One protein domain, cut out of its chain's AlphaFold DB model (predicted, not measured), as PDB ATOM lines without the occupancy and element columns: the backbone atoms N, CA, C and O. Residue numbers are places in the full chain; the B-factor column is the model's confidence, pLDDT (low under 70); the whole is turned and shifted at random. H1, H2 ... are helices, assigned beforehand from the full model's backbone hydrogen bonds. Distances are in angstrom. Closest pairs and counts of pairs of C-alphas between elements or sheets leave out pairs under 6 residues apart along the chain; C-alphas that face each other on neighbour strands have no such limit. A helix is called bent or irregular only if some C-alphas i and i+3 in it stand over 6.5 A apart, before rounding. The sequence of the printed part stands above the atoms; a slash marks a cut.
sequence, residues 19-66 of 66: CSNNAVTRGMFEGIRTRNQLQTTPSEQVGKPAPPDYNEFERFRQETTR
ATOM      1  N   CYS A  19      36.365  10.406  26.776       61.75
ATOM      2  CA  CYS A  19      36.099  10.571  28.206       61.75
ATOM      3  C   CYS A  19      34.602  10.815  28.430       61.75
ATOM      4  O   CYS A  19      34.131  11.946  28.508       61.75
ATOM      5  N   SER A  20      33.838   9.726  28.516       68.38
ATOM      6  CA  SER A  20      32.422   9.769  28.857       68.38
ATOM      7  C   SER A  20      32.239  10.473  30.202       68.38
ATOM      8  O   SER A  20      32.783  10.035  31.218       68.38
ATOM      9  N   ASN A  21      31.426  11.534  30.228       73.69
ATOM     10  CA  ASN A  21      31.046  12.242  31.458       73.69
ATOM     11  C   ASN A  21      30.517  11.289  32.544       73.69
ATOM     12  O   ASN A  21      30.675  11.555  33.736       73.69
ATOM     13  N   ASN A  22      29.926  10.159  32.142       78.06
ATOM     14  CA  ASN A  22      29.445   9.136  33.061       78.06
ATOM     15  C   ASN A  22      30.604   8.413  33.775       78.06
ATOM     16  O   ASN A  22      30.554   8.211  34.982       78.06
ATOM     17  N   ALA A  23      31.685   8.090  33.059       80.06
ATOM     18  CA  ALA A  23      32.870   7.475  33.661       80.06
ATOM     19  C   ALA A  23      33.546   8.422  34.666       80.06
ATOM     20  O   ALA A  23      33.948   7.992  35.746       80.06
ATOM     21  N   VAL A  24      33.602   9.719  34.343       83.50
ATOM     22  CA  VAL A  24      34.126  10.753  35.251       83.50
ATOM     23  C   VAL A  24      33.245  10.885  36.494       83.50
ATOM     24  O   VAL A  24      33.750  10.823  37.614       83.50
ATOM     25  N   THR A  25      31.929  11.008  36.315       85.38
ATOM     26  CA  THR A  25      30.966  11.145  37.422       85.38
ATOM     27  C   THR A  25      31.010   9.930  38.347       85.38
ATOM     28  O   THR A  25      31.062  10.082  39.570       85.38
ATOM     29  N   ARG A  26      31.077   8.727  37.771       90.31
ATOM     30  CA  ARG A  26      31.218   7.476  38.514       90.31
ATOM     31  C   ARG A  26      32.516   7.397  39.296       90.31
ATOM     32  O   ARG A  26      32.478   7.108  40.490       90.31
ATOM     33  N   GLY A  27      33.643   7.702  38.656       88.44
ATOM     34  CA  GLY A  27      34.943   7.717  39.323       88.44
ATOM     35  C   GLY A  27      34.985   8.710  40.487       88.44
ATOM     36  O   GLY A  27      35.473   8.377  41.566       88.44
ATOM     37  N   MET A  28      34.410   9.905  40.309       89.69
ATOM     38  CA  MET A  28      34.302  10.894  41.385       89.69
ATOM     39  C   MET A  28      33.437  10.390  42.546       89.69
ATOM     40  O   MET A  28      33.846  10.508  43.701       89.69
ATOM     41  N   PHE A  29      32.273   9.803  42.257       92.06
ATOM     42  CA  PHE A  29      31.392   9.248  43.285       92.06
ATOM     43  C   PHE A  29      32.071   8.124  44.076       92.06
ATOM     44  O   PHE A  29      32.100   8.168  45.305       92.06
ATOM     45  N   GLU A  30      32.652   7.140  43.385       91.00
ATOM     46  CA  GLU A  30      33.322   6.003  44.025       91.00
ATOM     47  C   GLU A  30      34.535   6.459  44.851       91.00
ATOM     48  O   GLU A  30      34.735   5.980  45.972       91.00
ATOM     49  N   GLY A  31      35.293   7.444  44.358       91.81
ATOM     50  CA  GLY A  31      36.400   8.050  45.096       91.81
ATOM     51  C   GLY A  31      35.948   8.723  46.395       91.81
ATOM     52  O   GLY A  31      36.525   8.474  47.457       91.81
ATOM     53  N   ILE A  32      34.882   9.531  46.344       90.25
ATOM     54  CA  ILE A  32      34.321  10.200  47.531       90.25
ATOM     55  C   ILE A  32      33.753   9.174  48.518       90.25
ATOM     56  O   ILE A  32      34.028   9.260  49.715       90.25
ATOM     57  N   ARG A  33      33.002   8.177  48.030       89.94
ATOM     58  CA  ARG A  33      32.446   7.095  48.857       89.94
ATOM     59  C   ARG A  33      33.548   6.358  49.611       89.94
ATOM     60  O   ARG A  33      33.458   6.216  50.828       89.94
ATOM     61  N   THR A  34      34.594   5.946  48.899       89.81
ATOM     62  CA  THR A  34      35.729   5.214  49.478       89.81
ATOM     63  C   THR A  34      36.450   6.059  50.520       89.81
ATOM     64  O   THR A  34      36.724   5.590  51.623       89.81
ATOM     65  N   ARG A  35      36.699   7.341  50.220       90.50
ATOM     66  CA  ARG A  35      37.301   8.272  51.179       90.50
ATOM     67  C   ARG A  35      36.459   8.389  52.453       90.50
ATOM     68  O   ARG A  35      37.004   8.269  53.544       90.50
ATOM     69  N   ASN A  36      35.149   8.577  52.324       86.88
ATOM     70  CA  ASN A  36      34.254   8.706  53.477       86.88
ATOM     71  C   ASN A  36      34.207   7.422  54.317       86.88
ATOM     72  O   ASN A  36      34.182   7.499  55.543       86.88
ATOM     73  N   GLN A  37      34.241   6.250  53.677       85.44
ATOM     74  CA  GLN A  37      34.316   4.959  54.368       85.44
ATOM     75  C   GLN A  37      35.628   4.783  55.140       85.44
ATOM     76  O   GLN A  37      35.611   4.270  56.253       85.44
ATOM     77  N   LEU A  38      36.752   5.241  54.581       88.25
ATOM     78  CA  LEU A  38      38.058   5.191  55.247       88.25
ATOM     79  C   LEU A  38      38.178   6.199  56.399       88.25
ATOM     80  O   LEU A  38      38.934   5.970  57.338       88.25
ATOM     81  N   GLN A  39      37.458   7.320  56.321       88.56
ATOM     82  CA  GLN A  39      37.457   8.356  57.357       88.56
ATOM     83  C   GLN A  39      36.437   8.107  58.475       88.56
ATOM     84  O   GLN A  39      36.513   8.773  59.504       88.56
ATOM     85  N   THR A  40      35.494   7.176  58.300       85.06
ATOM     86  CA  THR A  40      34.523   6.835  59.347       85.06
ATOM     87  C   THR A  40      35.090   5.781  60.282       85.06
ATOM     88  O   THR A  40      35.631   4.762  59.854       85.06
ATOM     89  N   THR A  41      34.936   6.012  61.581       86.44
ATOM     90  CA  THR A  41      35.355   5.041  62.592       86.44
ATOM     91  C   THR A  41      34.419   3.824  62.600       86.44
ATOM     92  O   THR A  41      33.234   3.956  62.273       86.44
ATOM     93  N   PRO A  42      34.891   2.634  63.020       80.06
ATOM     94  CA  PRO A  42      34.042   1.443  63.094       80.06
ATOM     95  C   PRO A  42      32.784   1.656  63.948       80.06
ATOM     96  O   PRO A  42      31.696   1.250  63.557       80.06
ATOM     97  N   SER A  43      32.909   2.368  65.073       86.25
ATOM     98  CA  SER A  43      31.796   2.744  65.956       86.25
ATOM     99  C   SER A  43      30.730   3.602  65.273       86.25
ATOM    100  O   SER A  43      29.552   3.473  65.587       86.25
ATOM    101  N   GLU A  44      31.113   4.456  64.322       83.31
ATOM    102  CA  GLU A  44      30.171   5.287  63.566       83.31
ATOM    103  C   GLU A  44      29.452   4.522  62.454       83.31
ATOM    104  O   GLU A  44      28.457   5.034  61.937       83.31
ATOM    105  N   GLN A  45      29.955   3.349  62.055       81.31
ATOM    106  CA  GLN A  45      29.352   2.507  61.019       81.31
ATOM    107  C   GLN A  45      28.358   1.488  61.594       81.31
ATOM    108  O   GLN A  45      27.472   1.029  60.871       81.31
ATOM    109  N   VAL A  46      28.454   1.152  62.887       85.81
ATOM    110  CA  VAL A  46      27.534   0.203  63.533       85.81
ATOM    111  C   VAL A  46      26.094   0.718  63.455       85.81
ATOM    112  O   VAL A  46      25.781   1.815  63.909       85.81
ATOM    113  N   GLY A  47      25.204  -0.091  62.873       82.81
ATOM    114  CA  GLY A  47      23.775   0.214  62.767       82.81
ATOM    115  C   GLY A  47      23.398   1.201  61.657       82.81
ATOM    116  O   GLY A  47      22.211   1.477  61.491       82.81
ATOM    117  N   LYS A  48      24.361   1.712  60.877       84.06
ATOM    118  CA  LYS A  48      24.060   2.517  59.686       84.06
ATOM    119  C   LYS A  48      23.836   1.621  58.465       84.06
ATOM    120  O   LYS A  48      24.520   0.607  58.320       84.06
ATOM    121  N   PRO A  49      22.898   1.984  57.573       82.44
ATOM    122  CA  PRO A  49      22.737   1.286  56.307       82.44
ATOM    123  C   PRO A  49      24.014   1.402  55.471       82.44
ATOM    124  O   PRO A  49      24.770   2.373  55.590       82.44
ATOM    125  N   ALA A  50      24.247   0.410  54.611       82.38
ATOM    126  CA  ALA A  50      25.351   0.465  53.666       82.38
ATOM    127  C   ALA A  50      25.227   1.735  52.796       82.38
ATOM    128  O   ALA A  50      24.115   2.084  52.395       82.38
ATOM    129  N   PRO A  51      26.338   2.436  52.494       82.81
ATOM    130  CA  PRO A  51      26.284   3.589  51.606       82.81
ATOM    131  C   PRO A  51      25.769   3.154  50.231       82.81
ATOM    132  O   PRO A  51      26.209   2.090  49.769       82.81
ATOM    133  N   PRO A  52      24.926   3.969  49.573       85.44
ATOM    134  CA  PRO A  52      24.336   3.617  48.292       85.44
ATOM    135  C   PRO A  52      25.410   3.346  47.242       85.44
ATOM    136  O   PRO A  52      26.520   3.898  47.291       85.44
ATOM    137  N   ASP A  53      25.090   2.466  46.301       89.38
ATOM    138  CA  ASP A  53      25.951   2.243  45.146       89.38
ATOM    139  C   ASP A  53      25.793   3.361  44.097       89.38
ATOM    140  O   ASP A  53      24.961   4.265  44.224       89.38
ATOM    141  N   TYR A  54      26.638   3.347  43.061       88.75
ATOM    142  CA  TYR A  54      26.573   4.381  42.025       88.75
ATOM    143  C   TYR A  54      25.248   4.358  41.249       88.75
ATOM    144  O   TYR A  54      24.765   5.408  40.833       88.75
ATOM    145  N   ASN A  55      24.648   3.182  41.057       89.81
ATOM    146  CA  ASN A  55      23.403   3.056  40.306       89.81
ATOM    147  C   ASN A  55      22.224   3.625  41.102       89.81
ATOM    148  O   ASN A  55      21.351   4.268  40.526       89.81
ATOM    149  N   GLU A  56      22.201   3.409  42.415       89.88
ATOM    150  CA  GLU A  56      21.238   4.019  43.330       89.88
ATOM    151  C   GLU A  56      21.400   5.541  43.356       89.88
ATOM    152  O   GLU A  56      20.415   6.262  43.214       89.88
ATOM    153  N   PHE A  57      22.638   6.039  43.431       88.31
ATOM    154  CA  PHE A  57      22.927   7.470  43.322       88.31
ATOM    155  C   PHE A  57      22.432   8.080  41.996       88.31
ATOM    156  O   PHE A  57      21.806   9.138  42.007       88.31
ATOM    157  N   GLU A  58      22.673   7.413  40.864       88.94
ATOM    158  CA  GLU A  58      22.178   7.835  39.544       88.94
ATOM    159  C   GLU A  58      20.647   7.914  39.506       88.94
ATOM    160  O   GLU A  58      20.103   8.913  39.035       88.94
ATOM    161  N   ARG A  59      19.942   6.918  40.061       90.06
ATOM    162  CA  ARG A  59      18.471   6.943  40.149       90.06
ATOM    163  C   ARG A  59      17.982   8.140  40.960       90.06
ATOM    164  O   ARG A  59      17.168   8.910  40.456       90.06
ATOM    165  N   PHE A  60      18.542   8.365  42.152       88.25
ATOM    166  CA  PHE A  60      18.177   9.517  42.985       88.25
ATOM    167  C   PHE A  60      18.459  10.854  42.293       88.25
ATOM    168  O   PHE A  60      17.661  11.791  42.374       88.25
ATOM    169  N   ARG A  61      19.585  10.957  41.579       84.31
ATOM    170  CA  ARG A  61      19.937  12.156  40.813       84.31
ATOM    171  C   ARG A  61      18.921  12.436  39.705       84.31
ATOM    172  O   ARG A  61      18.530  13.589  39.519       84.31
ATOM    173  N   GLN A  62      18.499  11.403  38.979       86.06
ATOM    174  CA  GLN A  62      17.506  11.520  37.909       86.06
ATOM    175  C   GLN A  62      16.119  11.885  38.452       86.06
ATOM    176  O   GLN A  62      15.442  12.718  37.858       86.06
ATOM    177  N   GLU A  63      15.730  11.331  39.602       87.69
ATOM    178  CA  GLU A  63      14.485  11.678  40.300       87.69
ATOM    179  C   GLU A  63      14.480  13.127  40.803       87.69
ATOM    180  O   GLU A  63      13.473  13.810  40.675       87.69
ATOM    181  N   THR A  64      15.612  13.621  41.312       79.81
ATOM    182  CA  THR A  64      15.738  14.994  41.841       79.81
ATOM    183  C   THR A  64      15.768  16.059  40.736       79.81
ATOM    184  O   THR A  64      15.471  17.224  40.982       79.81
ATOM    185  N   THR A  65      16.160  15.683  39.516       75.81
ATOM    186  CA  THR A  65      16.264  16.610  38.371       75.81
ATOM    187  C   THR A  65      14.929  16.769  37.622       75.81
ATOM    188  O   THR A  65      14.839  17.580  36.701       75.81
ATOM    189  N   ARG A  66      13.906  15.989  37.983       56.47
ATOM    190  CA  ARG A  66      12.612  15.924  37.296       56.47
ATOM    191  C   ARG A  66      11.560  16.800  37.967       56.47
ATOM    192  O   ARG A  66      10.731  17.347  37.209       56.47
TER     193      ARG A  66
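This is residues 19 to 66 of the 66 residues of an uncharacterized protein of Geobacter bremensis (UniProt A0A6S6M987). A long straight helix, H1, makes one side of an open, flat hook: at its far end the chain turns round through the tiny helix H2, and a stretch with no named element, residues 46 to 53, runs back to H3, which begins near the first half of H1 and points away from it. The turn sticks out at one end with residues 38 to 44, of which 42 to 44 belong to H2, and the last residues, 59 to 66, of which 59 to 64 belong to H3, stick out as well; H1 and H3 meet with few contacts, 3 pairs of C-alphas within 8 A. The printed part has 48 residues with three named helices in the order H1, H2, H3 and no named strand; its class is all helix. The whole is loose, with a radius of gyration of the C-alphas of 12.9 A, and flat, spanning 36 by 25 by 12 A.

The longest helix is H1, residues 21 to 39. It only just touches H3, residues 54 to 64, with 3 pairs of C-alphas within 8 A, and it does this with residues 26 to 30 alone. The closest C-alphas of the two are those of Arg 26 and Tyr 54, 6.6 A apart. Their lines stand at a steep tilt of 69 degrees, only just short of about perpendicular, and they run opposite ways. Their centres are 14.2 A apart. H2, residues 42 to 45, touches no helix: it is apart from H1 and apart from H3. In H1 and H3 every O i to N i+4 pair is within hydrogen-bond range. H2, with four residues, is too short for such a pair, and its one O i to N i+3 pair is within range.

H1 runs from Asn 21, with its C-alpha at (31.046, 12.242, 31.458), to Gln 39, with its C-alpha at (37.457, 8.356, 57.357), and measures 27.0 A from first to last C-alpha. H2 runs from Pro 42 to Gln 45 and measures 5.2 A. H3 runs from Tyr 54 to Thr 64, whose C-alpha is at (15.738, 14.994, 41.841), and measures 15.2 A. No helix is bent.

The two C-alphas farthest apart are those of Cys 19 and Ser 43, at 38.8 A. The C-alphas of Cys 19 and Arg 66, the first and last printed residues, are 25.7 A apart, and Arg 66 is the chain's last residue. The printed part has no cut. The link from H1 to H2 is tight, with 2 residues, and the link from H2 to H3 is short, with 8 residues. The mean pLDDT of the printed part of this model is 84.5; residues 19, 20 and 66 are under 70.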